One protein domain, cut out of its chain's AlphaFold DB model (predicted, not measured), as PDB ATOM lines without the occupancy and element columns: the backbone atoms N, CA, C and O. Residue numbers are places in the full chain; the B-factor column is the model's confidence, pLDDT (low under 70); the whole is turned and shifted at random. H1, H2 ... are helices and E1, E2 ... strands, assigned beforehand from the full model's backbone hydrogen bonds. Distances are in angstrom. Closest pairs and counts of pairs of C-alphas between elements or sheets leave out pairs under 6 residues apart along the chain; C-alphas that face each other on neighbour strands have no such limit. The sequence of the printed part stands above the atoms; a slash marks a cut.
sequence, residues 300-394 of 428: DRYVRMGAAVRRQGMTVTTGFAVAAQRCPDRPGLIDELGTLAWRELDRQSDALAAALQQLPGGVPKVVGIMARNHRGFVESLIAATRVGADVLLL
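Overview. This is residues 300 to 394 of the 428 residues of the protein "Diacylglycerol acyltransferase family protein" of Mycobacterium avium subsp. avium 2285 (R) (UniProt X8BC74). Helix H4 stands in the middle, between a small two-strand sheet, E3 and E4, and the longest helix, H3, which crosses it steeply. Beyond this core, H2 packs on residues 342 to 346 of H3, H1 folds back along H2 as a helical hairpin, and the short hairpin E1 and E2 runs straight into H3. The printed part has 95 residues, with four named helices and four named strands in the order H1 H2 E1 E2 H3 E3 H4 E4; its class is mixed, helices and strands. E3 and E4 are parallel, while E1 and E2 are antiparallel. The whole is compact, with a radius of gyration of the C-alphas of 13.3 A and spans of 37 by 33 by 20 A.

Along the chain. E3, residues 366 to 370, is 13.0 A long, and E4, residues 390 to 394, is 12.8 A long and ends with C-alpha 394 at (-40.283, 38.041, -27.661). H4, residues 375 to 386, is 16.5 A long, and C-alpha 375 is at (-38.270, 32.292, -42.228). H3, residues 342 to 357, is 22.6 A long. E1 is residues 331 to 335 and E2 is residues 338 to 341. H2, residues 318 to 326, is 12.6 A long. H1, residues 300 to 312, is 18.3 A long and begins with C-alpha 300 at (-33.272, 50.662, -63.987).

Arrangement. E3 and E4 are parallel neighbours at 23 degrees; N 367 and O 390 are 2.9 A apart and N 394 and O 369 are 2.8 A apart, within hydrogen-bond range. E3, H4 and E4 form a strand-helix-strand unit, two parallel neighbour strands with a helix between them along the chain, and its crossover is right-handed. The closest C-alphas of H4 and E3, those of Ala 384 and Val 367, are 6.4 A apart. H3 and H4 touch at a steep tilt of 58 degrees, the same way, and their closest C-alphas, those of Ala 353 and Ala 383, are 4.3 A apart. H3 touches H2 with residues 342 to 346 alone, at a steep tilt of 46 degrees, opposite ways; the closest C-alphas are those of Trp 342 and Ala 324, 4.6 A apart. H1 and H2 form a helical hairpin and touch at a shallow tilt of 19 degrees, opposite ways; the closest C-alphas are those of Met 305 and Val 322, 5.8 A apart. E1 and E2 form an antiparallel hairpin at 155 degrees, with N 340 and O 333 within hydrogen-bond range at 2.8 A. H1 and H3 are apart. In H1, H2, H3 and H4 every O i to N i+4 pair is within hydrogen-bond range.

Size, cuts and confidence. The C-alphas farthest apart are those of Asp 300 and Leu 394, at 39.1 A. The printed part has no cut and no long link; the link from H3 to E3, 8 residues, is short, and the other links are tight. The mean pLDDT of the printed part is 79.8, and residues 300 to 319, 322 to 323 and 326 are under 70.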
ATOM      1  N   ASP A 300     -31.945  50.710 -64.611       55.16
ATOM      2  CA  ASP A 300     -33.272  50.662 -63.987       55.16
ATOM      3  C   ASP A 300     -33.265  50.010 -62.594       55.16
ATOM      4  O   ASP A 300     -34.089  50.354 -61.746       55.16
ATOM      5  N   ARG A 301     -32.308  49.118 -62.310       54.38
ATOM      6  CA  ARG A 301     -32.147  48.493 -60.987       54.38
ATOM      7  C   ARG A 301     -31.674  49.489 -59.935       54.38
ATOM      8  O   ARG A 301     -32.177  49.452 -58.818       54.38
ATOM      9  N   TYR A 302     -30.779  50.410 -60.292       50.16
ATOM     10  CA  TYR A 302     -30.323  51.461 -59.376       50.16
ATOM     11  C   TYR A 302     -31.456  52.430 -59.029       50.16
ATOM     12  O   TYR A 302     -31.632  52.783 -57.864       50.16
ATOM     13  N   VAL A 303     -32.286  52.790 -60.015       63.88
ATOM     14  CA  VAL A 303     -33.483  53.617 -59.794       63.88
ATOM     15  C   VAL A 303     -34.475  52.907 -58.869       63.88
ATOM     16  O   VAL A 303     -34.989  53.511 -57.931       63.88
ATOM     17  N   ARG A 304     -34.707  51.604 -59.077       61.38
ATOM     18  CA  ARG A 304     -35.589  50.793 -58.221       61.38
ATOM     19  C   ARG A 304     -35.052  50.624 -56.802       61.38
ATOM     20  O   ARG A 304     -35.840  50.638 -55.864       61.38
ATOM     21  N   MET A 305     -33.736  50.518 -56.629       57.19
ATOM     22  CA  MET A 305     -33.102  50.515 -55.307       57.19
ATOM     23  C   MET A 305     -33.286  51.860 -54.599       57.19
ATOM     24  O   MET A 305     -33.711  51.885 -53.448       57.19
ATOM     25  N   GLY A 306     -33.060  52.978 -55.298       50.47
ATOM     26  CA  GLY A 306     -33.333  54.312 -54.758       50.47
ATOM     27  C   GLY A 306     -34.805  54.501 -54.373       50.47
ATOM     28  O   GLY A 306     -35.108  55.044 -53.312       50.47
ATOM     29  N   ALA A 307     -35.730  53.984 -55.187       62.88
ATOM     30  CA  ALA A 307     -37.158  53.988 -54.884       62.88
ATOM     31  C   ALA A 307     -37.507  53.112 -53.666       62.88
ATOM     32  O   ALA A 307     -38.328  53.519 -52.848       62.88
ATOM     33  N   ALA A 308     -36.865  51.948 -53.506       55.97
ATOM     34  CA  ALA A 308     -37.051  51.080 -52.343       55.97
ATOM     35  C   ALA A 308     -36.582  51.760 -51.046       55.97
ATOM     36  O   ALA A 308     -37.322  51.771 -50.065       55.97
ATOM     37  N   VAL A 309     -35.414  52.413 -51.068       52.84
ATOM     38  CA  VAL A 309     -34.898  53.200 -49.932       52.84
ATOM     39  C   VAL A 309     -35.835  54.361 -49.596       52.84
ATOM     40  O   VAL A 309     -36.162  54.575 -48.432       52.84
ATOM     41  N   ARG A 310     -36.335  55.085 -50.607       59.72
ATOM     42  CA  ARG A 310     -37.291  56.184 -50.402       59.72
ATOM     43  C   ARG A 310     -38.633  55.704 -49.838       59.72
ATOM     44  O   ARG A 310     -39.248  56.428 -49.065       59.72
ATOM     45  N   ARG A 311     -39.092  54.509 -50.227       62.78
ATOM     46  CA  ARG A 311     -40.367  53.924 -49.781       62.78
ATOM     47  C   ARG A 311     -40.295  53.364 -48.357       62.78
ATOM     48  O   ARG A 311     -41.295  53.432 -47.656       62.78
ATOM     49  N   GLN A 312     -39.159  52.788 -47.958       58.91
ATOM     50  CA  GLN A 312     -39.025  52.012 -46.714       58.91
ATOM     51  C   GLN A 312     -38.172  52.699 -45.630       58.91
ATOM     52  O   GLN A 312     -38.087  52.199 -44.511       58.91
ATOM     53  N   GLY A 313     -37.529  53.831 -45.939       53.81
ATOM     54  CA  GLY A 313     -36.582  54.492 -45.037       53.81
ATOM     55  C   GLY A 313     -35.252  53.736 -44.896       53.81
ATOM     56  O   GLY A 313     -35.026  52.696 -45.519       53.81
ATOM     57  N   MET A 314     -34.336  54.272 -44.084       54.69
ATOM     58  CA  MET A 314     -33.067  53.612 -43.741       54.69
ATOM     59  C   MET A 314     -33.229  52.792 -42.461       54.69
ATOM     60  O   MET A 314     -32.898  53.249 -41.371       54.69
ATOM     61  N   THR A 315     -33.751  51.577 -42.597       59.97
ATOM     62  CA  THR A 315     -33.870  50.615 -41.496       59.97
ATOM     63  C   THR A 315     -32.975  49.408 -41.764       59.97
ATOM     64  O   THR A 315     -32.553  49.169 -42.899       59.97
ATOM     65  N   VAL A 316     -32.685  48.611 -40.733       57.34
ATOM     66  CA  VAL A 316     -31.874  47.383 -40.869       57.34
ATOM     67  C   VAL A 316     -32.482  46.425 -41.912       57.34
ATOM     68  O   VAL A 316     -31.759  45.726 -42.619       57.34
ATOM     69  N   THR A 317     -33.806  46.454 -42.093       69.94
ATOM     70  CA  THR A 317     -34.521  45.612 -43.062       69.94
ATOM     71  C   THR A 317     -34.435  46.095 -44.516       69.94
ATOM     72  O   THR A 317     -34.705  45.319 -45.433       69.94
ATOM     73  N   THR A 318     -33.996  47.334 -44.774       66.69
ATOM     74  CA  THR A 318     -33.870  47.890 -46.138       66.69
ATOM     75  C   THR A 318     -32.864  47.105 -46.991       66.69
ATOM     76  O   THR A 318     -33.024  46.993 -48.210       66.69
ATOM     77  N   GLY A 319     -31.865  46.476 -46.358       64.75
ATOM     78  CA  GLY A 319     -30.909  45.593 -47.031       64.75
ATOM     79  C   GLY A 319     -31.564  44.406 -47.753       64.75
ATOM     80  O   GLY A 319     -31.081  44.003 -48.810       64.75
ATOM     81  N   PHE A 320     -32.700  43.904 -47.253       76.06
ATOM     82  CA  PHE A 320     -33.427  42.774 -47.846       76.06
ATOM     83  C   PHE A 320     -34.114  43.164 -49.160       76.06
ATOM     84  O   PHE A 320     -33.974  42.460 -50.160       76.06
ATOM     85  N   ALA A 321     -34.775  44.325 -49.199       71.62
ATOM     86  CA  ALA A 321     -35.386  44.847 -50.423       71.62
ATOM     87  C   ALA A 321     -34.325  45.165 -51.492       71.62
ATOM     88  O   ALA A 321     -34.509  44.898 -52.681       71.62
ATOM     89  N   VAL A 322     -33.171  45.685 -51.068       67.00
ATOM     90  CA  VAL A 322     -32.028  45.917 -51.961       67.00
ATOM     91  C   VAL A 322     -31.479  44.600 -52.519       67.00
ATOM     92  O   VAL A 322     -31.248  44.500 -53.728       67.00
ATOM     93  N   ALA A 323     -31.309  43.575 -51.680       68.88
ATOM     94  CA  ALA A 323     -30.864  42.253 -52.114       68.88
ATOM     95  C   ALA A 323     -31.851  41.611 -53.107       68.88
ATOM     96  O   ALA A 323     -31.425  41.081 -54.134       68.88
ATOM     97  N   ALA A 324     -33.160  41.760 -52.889       78.88
ATOM     98  CA  ALA A 324     -34.196  41.290 -53.809       78.88
ATOM     99  C   ALA A 324     -34.163  41.983 -55.178       78.88
ATOM    100  O   ALA A 324     -34.428  41.351 -56.203       78.88
ATOM    101  N   GLN A 325     -33.785  43.265 -55.236       75.44
ATOM    102  CA  GLN A 325     -33.590  43.957 -56.515       75.44
ATOM    103  C   GLN A 325     -32.296  43.547 -57.220       75.44
ATOM    104  O   GLN A 325     -32.265  43.474 -58.451       75.44
ATOM    105  N   ARG A 326     -31.236  43.277 -56.458       66.88
ATOM    106  CA  ARG A 326     -29.903  42.988 -56.995       66.88
ATOM    107  C   ARG A 326     -29.737  41.545 -57.462       66.88
ATOM    108  O   ARG A 326     -29.204  41.310 -58.543       66.88
ATOM    109  N   CYS A 327     -30.198  40.589 -56.668       78.19
ATOM    110  CA  CYS A 327     -30.056  39.159 -56.916       78.19
ATOM    111  C   CYS A 327     -31.368  38.413 -56.615       78.19
ATOM    112  O   CYS A 327     -31.395  37.586 -55.706       78.19
ATOM    113  N   PRO A 328     -32.453  38.684 -57.370       78.00
ATOM    114  CA  PRO A 328     -33.798  38.193 -57.055       78.00
ATOM    115  C   PRO A 328     -33.888  36.672 -56.929       78.00
ATOM    116  O   PRO A 328     -34.542  36.182 -56.014       78.00
ATOM    117  N   ASP A 329     -33.216  35.946 -57.822       86.44
ATOM    118  CA  ASP A 329     -33.348  34.492 -57.950       86.44
ATOM    119  C   ASP A 329     -32.282  33.727 -57.143       86.44
ATOM    120  O   ASP A 329     -32.165  32.509 -57.249       86.44
ATOM    121  N   ARG A 330     -31.463  34.430 -56.344       79.69
ATOM    122  CA  ARG A 330     -30.468  33.783 -55.476       79.69
ATOM    123  C   ARG A 330     -31.068  33.399 -54.128       79.69
ATOM    124  O   ARG A 330     -31.912  34.148 -53.632       79.69
ATOM    125  N   PRO A 331     -30.571  32.316 -53.497       82.44
ATOM    126  CA  PRO A 331     -30.880  31.993 -52.108       82.44
ATOM    127  C   PRO A 331     -30.646  33.197 -51.192       82.44
ATOM    128  O   PRO A 331     -29.553  33.774 -51.201       82.44
ATOM    129  N   GLY A 332     -31.673  33.582 -50.439       75.75
ATOM    130  CA  GLY A 332     -31.603  34.655 -49.447       75.75
ATOM    131  C   GLY A 332     -31.806  34.181 -48.017       75.75
ATOM    132  O   GLY A 332     -31.219  34.746 -47.099       75.75
ATOM    133  N   LEU A 333     -32.578  33.112 -47.832       81.44
ATOM    134  CA  LEU A 333     -32.813  32.500 -46.533       81.44
ATOM    135  C   LEU A 333     -32.915  30.983 -46.696       81.44
ATOM    136  O   LEU A 333     -33.517  30.500 -47.653       81.44
ATOM    137  N   ILE A 334     -32.288  30.239 -45.787       87.94
ATOM    138  CA  ILE A 334     -32.334  28.775 -45.741       87.94
ATOM    139  C   ILE A 334     -32.766  28.388 -44.331       87.94
ATOM    140  O   ILE A 334     -32.148  28.831 -43.364       87.94
ATOM    141  N   ASP A 335     -33.815  27.582 -44.225       86.56
ATOM    142  CA  ASP A 335     -34.302  27.022 -42.965       86.56
ATOM    143  C   ASP A 335     -34.756  25.561 -43.158       86.56
ATOM    144  O   ASP A 335     -34.524  24.952 -44.206       86.56
ATOM    145  N   GLU A 336     -35.393  24.976 -42.147       84.62
ATOM    146  CA  GLU A 336     -35.894  23.599 -42.166       84.62
ATOM    147  C   GLU A 336     -36.953  23.318 -43.246       84.62
ATOM    148  O   GLU A 336     -37.135  22.169 -43.645       84.62
ATOM    149  N   LEU A 337     -37.628  24.354 -43.753       84.44
ATOM    150  CA  LEU A 337     -38.602  24.264 -44.844       84.44
ATOM    151  C   LEU A 337     -37.935  24.453 -46.221       84.44
ATOM    152  O   LEU A 337     -38.620  24.557 -47.242       84.44
ATOM    153  N   GLY A 338     -36.605  24.559 -46.265       89.06
ATOM    154  CA  GLY A 338     -35.804  24.656 -47.480       89.06
ATOM    155  C   GLY A 338     -35.267  26.057 -47.775       89.06
ATOM    156  O   GLY A 338     -35.110  26.902 -46.895       89.06
ATOM    157  N   THR A 339     -34.955  26.292 -49.047       91.12
ATOM    158  CA  THR A 339     -34.315  27.524 -49.525       91.12
ATOM    159  C   THR A 339     -35.341  28.482 -50.107       91.12
ATOM    160  O   THR A 339     -36.179  28.077 -50.909       91.12
ATOM    161  N   LEU A 340     -35.227  29.759 -49.755       90.81
ATOM    162  CA  LEU A 340     -36.100  30.828 -50.215       90.81
ATOM    163  C   LEU A 340     -35.270  31.915 -50.905       90.81
ATOM    164  O   LEU A 340     -34.252  32.378 -50.373       90.81
ATOM    165  N   ALA A 341     -35.666  32.295 -52.120       90.94
ATOM    166  CA  ALA A 341     -34.943  33.288 -52.903       90.94
ATOM    167  C   ALA A 341     -35.210  34.712 -52.390       90.94
ATOM    168  O   ALA A 341     -36.270  35.000 -51.833       90.94
ATOM    169  N   TRP A 342     -34.284  35.649 -52.622       83.12
ATOM    170  CA  TRP A 342     -34.444  37.037 -52.163       83.12
ATOM    171  C   TRP A 342     -35.750  37.688 -52.636       83.12
ATOM    172  O   TRP A 342     -36.392  38.405 -51.871       83.12
ATOM    173  N   ARG A 343     -36.172  37.422 -53.878       89.19
ATOM    174  CA  ARG A 343     -37.442  37.925 -54.428       89.19
ATOM    175  C   ARG A 343     -38.660  37.371 -53.699       89.19
ATOM    176  O   ARG A 343     -39.654  38.075 -53.538       89.19
ATOM    177  N   GLU A 344     -38.604  36.105 -53.315       92.69
ATOM    178  CA  GLU A 344     -39.699  35.430 -52.625       92.69
ATOM    179  C   GLU A 344     -39.825  35.966 -51.204       92.69
ATOM    180  O   GLU A 344     -40.935  36.285 -50.784       92.69
ATOM    181  N   LEU A 345     -38.695  36.178 -50.522       91.06
ATOM    182  CA  LEU A 345     -38.652  36.723 -49.164       91.06
ATOM    183  C   LEU A 345     -39.245  38.129 -49.133       91.06
ATOM    184  O   LEU A 345     -40.080  38.456 -48.290       91.06
ATOM    185  N   ASP A 346     -38.840  38.950 -50.101       90.06
ATOM    186  CA  ASP A 346     -39.301  40.323 -50.264       90.06
ATOM    187  C   ASP A 346     -40.803  40.394 -50.544       90.06
ATOM    188  O   ASP A 346     -41.510  41.175 -49.902       90.06
ATOM    189  N   ARG A 347     -41.302  39.534 -51.442       93.56
ATOM    190  CA  ARG A 347     -42.725  39.437 -51.792       93.56
ATOM    191  C   ARG A 347     -43.576  38.940 -50.623       93.56
ATOM    192  O   ARG A 347     -44.662  39.473 -50.416       93.56
ATOM    193  N   GLN A 348     -43.121  37.925 -49.891       94.38
ATOM    194  CA  GLN A 348     -43.853  37.384 -48.738       94.38
ATOM    195  C   GLN A 348     -43.918  38.410 -47.606       94.38
ATOM    196  O   GLN A 348     -44.991  38.657 -47.061       94.38
ATOM    197  N   SER A 349     -42.812  39.110 -47.352       92.88
ATOM    198  CA  SER A 349     -42.771  40.208 -46.383       92.88
ATOM    199  C   SER A 349     -43.663  41.389 -46.798       92.88
ATOM    200  O   SER A 349     -44.306  41.998 -45.949       92.88
ATOM    201  N   ASP A 350     -43.748  41.707 -48.097       92.38
ATOM    202  CA  ASP A 350     -44.660  42.739 -48.620       92.38
ATOM    203  C   ASP A 350     -46.130  42.328 -48.473       92.38
ATOM    204  O   ASP A 350     -46.964  43.153 -48.100       92.38
ATOM    205  N   ALA A 351     -46.452  41.057 -48.725       94.69
ATOM    206  CA  ALA A 351     -47.796  40.527 -48.523       94.69
ATOM    207  C   ALA A 351     -48.197  40.568 -47.039       94.69
ATOM    208  O   ALA A 351     -49.306  40.992 -46.713       94.69
ATOM    209  N   LEU A 352     -47.280  40.202 -46.139       94.00
ATOM    210  CA  LEU A 352     -47.499  40.288 -44.699       94.00
ATOM    211  C   LEU A 352     -47.655  41.744 -44.235       94.00
ATOM    212  O   LEU A 352     -48.561  42.043 -43.463       94.00
ATOM    213  N   ALA A 353     -46.844  42.673 -44.751       90.56
ATOM    214  CA  ALA A 353     -46.990  44.100 -44.467       90.56
ATOM    215  C   ALA A 353     -48.357  44.639 -44.924       90.56
ATOM    216  O   ALA A 353     -49.013  45.368 -44.184       90.56
ATOM    217  N   ALA A 354     -48.819  44.247 -46.117       92.56
ATOM    218  CA  ALA A 354     -50.144  44.617 -46.611       92.56
ATOM    219  C   ALA A 354     -51.266  44.057 -45.719       92.56
ATOM    220  O   ALA A 354     -52.220  44.772 -45.421       92.56
ATOM    221  N   ALA A 355     -51.129  42.819 -45.237       93.69
ATOM    222  CA  ALA A 355     -52.079  42.226 -44.299       93.69
ATOM    223  C   ALA A 355     -52.107  42.971 -42.950       93.69
ATOM    224  O   ALA A 355     -53.185  43.249 -42.430       93.69
ATOM    225  N   LEU A 356     -50.944  43.370 -42.417       91.25
ATOM    226  CA  LEU A 356     -50.857  44.173 -41.190       91.25
ATOM    227  C   LEU A 356     -51.557  45.533 -41.331       91.25
ATOM    228  O   LEU A 356     -52.166  46.008 -40.377       91.25
ATOM    229  N   GLN A 357     -51.510  46.150 -42.516       90.44
ATOM    230  CA  GLN A 357     -52.210  47.412 -42.780       90.44
ATOM    231  C   GLN A 357     -53.736  47.261 -42.831       90.44
ATOM    232  O   GLN A 357     -54.448  48.235 -42.594       90.44
ATOM    233  N   GLN A 358     -54.233  46.058 -43.130       91.69
ATOM    234  CA  GLN A 358     -55.660  45.746 -43.251       91.69
ATOM    235  C   GLN A 358     -56.282  45.204 -41.956       91.69
ATOM    236  O   GLN A 358     -57.441  44.790 -41.960       91.69
ATOM    237  N   LEU A 359     -55.542  45.192 -40.843       91.62
ATOM    238  CA  LEU A 359     -56.106  44.777 -39.563       91.62
ATOM    239  C   LEU A 359     -57.290  45.684 -39.168       91.62
ATOM    240  O   LEU A 359     -57.243  46.889 -39.416       91.62
ATOM    241  N   PRO A 360     -58.335  45.153 -38.498       81.88
ATOM    242  CA  PRO A 360     -59.533  45.925 -38.142       81.88
ATOM    243  C   PRO A 360     -59.261  47.187 -37.305       81.88
ATOM    244  O   PRO A 360     -60.051  48.125 -37.324       81.88
ATOM    245  N   GLY A 361     -58.143  47.213 -36.570       81.94
ATOM    246  CA  GLY A 361     -57.683  48.358 -35.775       81.94
ATOM    247  C   GLY A 361     -56.785  49.349 -36.528       81.94
ATOM    248  O   GLY A 361     -56.233  50.252 -35.901       81.94
ATOM    249  N   GLY A 362     -56.618  49.179 -37.842       84.62
ATOM    250  CA  GLY A 362     -55.641  49.902 -38.651       84.62
ATOM    251  C   GLY A 362     -54.213  49.384 -38.462       84.62
ATOM    252  O   GLY A 362     -53.982  48.327 -37.871       84.62
ATOM    253  N   VAL A 363     -53.242  50.143 -38.977       88.81
ATOM    254  CA  VAL A 363     -51.821  49.781 -38.904       88.81
ATOM    255  C   VAL A 363     -51.375  49.687 -37.436       88.81
ATOM    256  O   VAL A 363     -51.514  50.669 -36.698       88.81
ATOM    257  N   PRO A 364     -50.831  48.542 -36.984       87.69
ATOM    258  CA  PRO A 364     -50.398  48.384 -35.604       87.69
ATOM    259  C   PRO A 364     -49.211  49.301 -35.304       87.69
ATOM    260  O   PRO A 364     -48.273  49.392 -36.087       87.69
ATOM    261  N   LYS A 365     -49.234  49.957 -34.140       85.38
ATOM    262  CA  LYS A 365     -48.108  50.788 -33.681       85.38
ATOM    263  C   LYS A 365     -46.951  49.958 -33.129       85.38
ATOM    264  O   LYS A 365     -45.809  50.374 -33.238       85.38
ATOM    265  N   VAL A 366     -47.256  48.805 -32.535       87.56
ATOM    266  CA  VAL A 366     -46.279  47.884 -31.946       87.56
ATOM    267  C   VAL A 366     -46.615  46.469 -32.396       87.56
ATOM    268  O   VAL A 366     -47.779  46.068 -32.333       87.56
ATOM    269  N   VAL A 367     -45.608  45.711 -32.822       89.94
ATOM    270  CA  VAL A 367     -45.741  44.302 -33.210       89.94
ATOM    271  C   VAL A 367     -44.804  43.454 -32.356       89.94
ATOM    272  O   VAL A 367     -43.584  43.595 -32.415       89.94
ATOM    273  N   GLY A 368     -45.389  42.556 -31.561       89.62
ATOM    274  CA  GLY A 368     -44.652  41.524 -30.836       89.62
ATOM    275  C   GLY A 368     -44.346  40.339 -31.748       89.62
ATOM    276  O   GLY A 368     -45.267  39.759 -32.316       89.62
ATOM    277  N   ILE A 369     -43.074  39.963 -31.879       89.38
ATOM    278  CA  ILE A 369     -42.645  38.809 -32.678       89.38
ATOM    279  C   ILE A 369     -42.152  37.723 -31.730       89.38
ATOM    280  O   ILE A 369     -41.080  37.850 -31.143       89.38
ATOM    281  N   MET A 370     -42.933  36.650 -31.601       88.56
ATOM    282  CA  MET A 370     -42.586  35.456 -30.830       88.56
ATOM    283  C   MET A 370     -42.473  34.265 -31.778       88.56
ATOM    284  O   MET A 370     -43.456  33.591 -32.076       88.56
ATOM    285  N   ALA A 371     -41.270  34.026 -32.285       80.50
ATOM    286  CA  ALA A 371     -40.990  32.946 -33.222       80.50
ATOM    287  C   ALA A 371     -39.617  32.331 -32.932       80.50
ATOM    288  O   ALA A 371     -38.753  32.962 -32.320       80.50
ATOM    289  N   ARG A 372     -39.422  31.080 -33.359       75.31
ATOM    290  CA  ARG A 372     -38.093  30.451 -33.378       75.31
ATOM    291  C   ARG A 372     -37.291  30.986 -34.575       75.31
ATOM    292  O   ARG A 372     -37.827  31.704 -35.415       75.31
ATOM    293  N   ASN A 373     -36.012  30.630 -34.670       79.69
ATOM    294  CA  ASN A 373     -35.146  31.055 -35.773       79.69
ATOM    295  C   ASN A 373     -35.506  30.323 -37.080       79.69
ATOM    296  O   ASN A 373     -34.902  29.303 -37.391       79.69
ATOM    297  N   HIS A 374     -36.485  30.841 -37.822       84.81
ATOM    298  CA  HIS A 374     -36.911  30.350 -39.142       84.81
ATOM    299  C   HIS A 374     -37.439  31.511 -40.009       84.81
ATOM    300  O   HIS A 374     -37.521  32.652 -39.539       84.81
ATOM    301  N   ARG A 375     -37.831  31.252 -41.267       89.19
ATOM    302  CA  ARG A 375     -38.270  32.292 -42.228       89.19
ATOM    303  C   ARG A 375     -39.358  33.238 -41.715       89.19
ATOM    304  O   ARG A 375     -39.293  34.437 -41.972       89.19
ATOM    305  N   GLY A 376     -40.286  32.736 -40.900       87.75
ATOM    306  CA  GLY A 376     -41.399  33.517 -40.355       87.75
ATOM    307  C   GLY A 376     -40.955  34.629 -39.401       87.75
ATOM    308  O   GLY A 376     -41.589  35.683 -39.359       87.75
ATOM    309  N   PHE A 377     -39.841  34.447 -38.684       89.56
ATOM    310  CA  PHE A 377     -39.241  35.515 -37.880       89.56
ATOM    311  C   PHE A 377     -38.762  36.668 -38.771       89.56
ATOM    312  O   PHE A 377     -39.081  37.830 -38.522       89.56
ATOM    313  N   VAL A 378     -38.024  36.335 -39.834       87.25
ATOM    314  CA  VAL A 378     -37.435  37.314 -40.755       87.25
ATOM    315  C   VAL A 378     -38.523  38.051 -41.538       87.25
ATOM    316  O   VAL A 378     -38.491  39.277 -41.611       87.25
ATOM    317  N   GLU A 379     -39.525  37.334 -42.048       92.44
ATOM    318  CA  GLU A 379     -40.683  37.919 -42.737       92.44
ATOM    319  C   GLU A 379     -41.462  38.881 -41.832       92.44
ATOM    320  O   GLU A 379     -41.766  40.004 -42.240       92.44
ATOM    321  N   SER A 380     -41.731  38.479 -40.585       90.31
ATOM    322  CA  SER A 380     -42.455  39.306 -39.608       90.31
ATOM    323  C   SER A 380     -41.686  40.573 -39.247       90.31
ATOM    324  O   SER A 380     -42.275  41.650 -39.160       90.31
ATOM    325  N   LEU A 381     -40.363  40.466 -39.085       87.56
ATOM    326  CA  LEU A 381     -39.489  41.598 -38.789       87.56
ATOM    327  C   LEU A 381     -39.479  42.616 -39.937       87.56
ATOM    328  O   LEU A 381     -39.628  43.819 -39.707       87.56
ATOM    329  N   ILE A 382     -39.342  42.139 -41.179       87.69
ATOM    330  CA  ILE A 382     -39.373  42.989 -42.374       87.69
ATOM    331  C   ILE A 382     -40.752  43.640 -42.524       87.69
ATOM    332  O   ILE A 382     -40.838  44.847 -42.752       87.69
ATOM    333  N   ALA A 383     -41.830  42.873 -42.364       90.56
ATOM    334  CA  ALA A 383     -43.193  43.368 -42.515       90.56
ATOM    335  C   ALA A 383     -43.557  44.436 -41.473       90.56
ATOM    336  O   ALA A 383     -44.063  45.496 -41.843       90.56
ATOM    337  N   ALA A 384     -43.250  44.197 -40.193       86.81
ATOM    338  CA  ALA A 384     -43.501  45.149 -39.112       86.81
ATOM    339  C   ALA A 384     -42.738  46.467 -39.328       86.81
ATOM    340  O   ALA A 384     -43.305  47.553 -39.205       86.81
ATOM    341  N   THR A 385     -41.479  46.372 -39.764       83.31
ATOM    342  CA  THR A 385     -40.660  47.554 -40.062       83.31
ATOM    343  C   THR A 385     -41.205  48.335 -41.265       83.31
ATOM    344  O   THR A 385     -41.240  49.563 -41.243       83.31
ATOM    345  N   ARG A 386     -41.702  47.648 -42.308       86.62
ATOM    346  CA  ARG A 386     -42.298  48.284 -43.503       86.62
ATOM    347  C   ARG A 386     -43.569  49.066 -43.217       86.62
ATOM    348  O   ARG A 386     -43.836  50.042 -43.914       86.62
ATOM    349  N   VAL A 387     -44.359  48.629 -42.239       86.12
ATOM    350  CA  VAL A 387     -45.569  49.351 -41.829       86.12
ATOM    351  C   VAL A 387     -45.285  50.454 -40.805       86.12
ATOM    352  O   VAL A 387     -46.203  51.176 -40.430       86.12
ATOM    353  N   GLY A 388     -44.022  50.618 -40.390       80.94
ATOM    354  CA  GLY A 388     -43.607  51.630 -39.419       80.94
ATOM    355  C   GLY A 388     -43.984  51.293 -37.977       80.94
ATOM    356  O   GLY A 388     -44.142  52.210 -37.176       80.94
ATOM    357  N   ALA A 389     -44.165  50.009 -37.653       82.69
ATOM    358  CA  ALA A 389     -44.441  49.566 -36.292       82.69
ATOM    359  C   ALA A 389     -43.146  49.403 -35.487       82.69
ATOM    360  O   ALA A 389     -42.137  48.917 -36.007       82.69
ATOM    361  N   ASP A 390     -43.201  49.719 -34.196       78.06
ATOM    362  CA  ASP A 390     -42.149  49.359 -33.253       78.06
ATOM    363  C   ASP A 390     -42.141  47.838 -33.053       78.06
ATOM    364  O   ASP A 390     -43.174  47.215 -32.790       78.06
ATOM    365  N   VAL A 391     -40.968  47.221 -33.177       81.50
ATOM    366  CA  VAL A 391     -40.825  45.765 -33.076       81.50
ATOM    367  C   VAL A 391     -40.400  45.375 -31.666       81.50
ATOM    368  O   VAL A 391     -39.336  45.771 -31.195       81.50
ATOM    369  N   LEU A 392     -41.204  44.533 -31.018       81.56
ATOM    370  CA  LEU A 392     -40.871  43.912 -29.741       81.56
ATOM    371  C   LEU A 392     -40.517  42.439 -29.975       81.56
ATOM    372  O   LEU A 392     -41.385  41.624 -30.281       81.56
ATOM    373  N   LEU A 393     -39.240  42.086 -29.834       79.75
ATOM    374  CA  LEU A 393     -38.788  40.701 -29.978       79.75
ATOM    375  C   LEU A 393     -39.055  39.927 -28.684       79.75
ATOM    376  O   LEU A 393     -38.524  40.262 -27.626       79.75
ATOM    377  N   LEU A 394     -39.881  38.888 -28.776       76.81
ATOM    378  CA  LEU A 394     -40.283  38.041 -27.661       76.81
ATOM    379  C   LEU A 394     -39.579  36.691 -27.784       76.81
ATOM    380  O   LEU A 394     -39.706  35.990 -28.788       76.81
TER     381      LEU A 394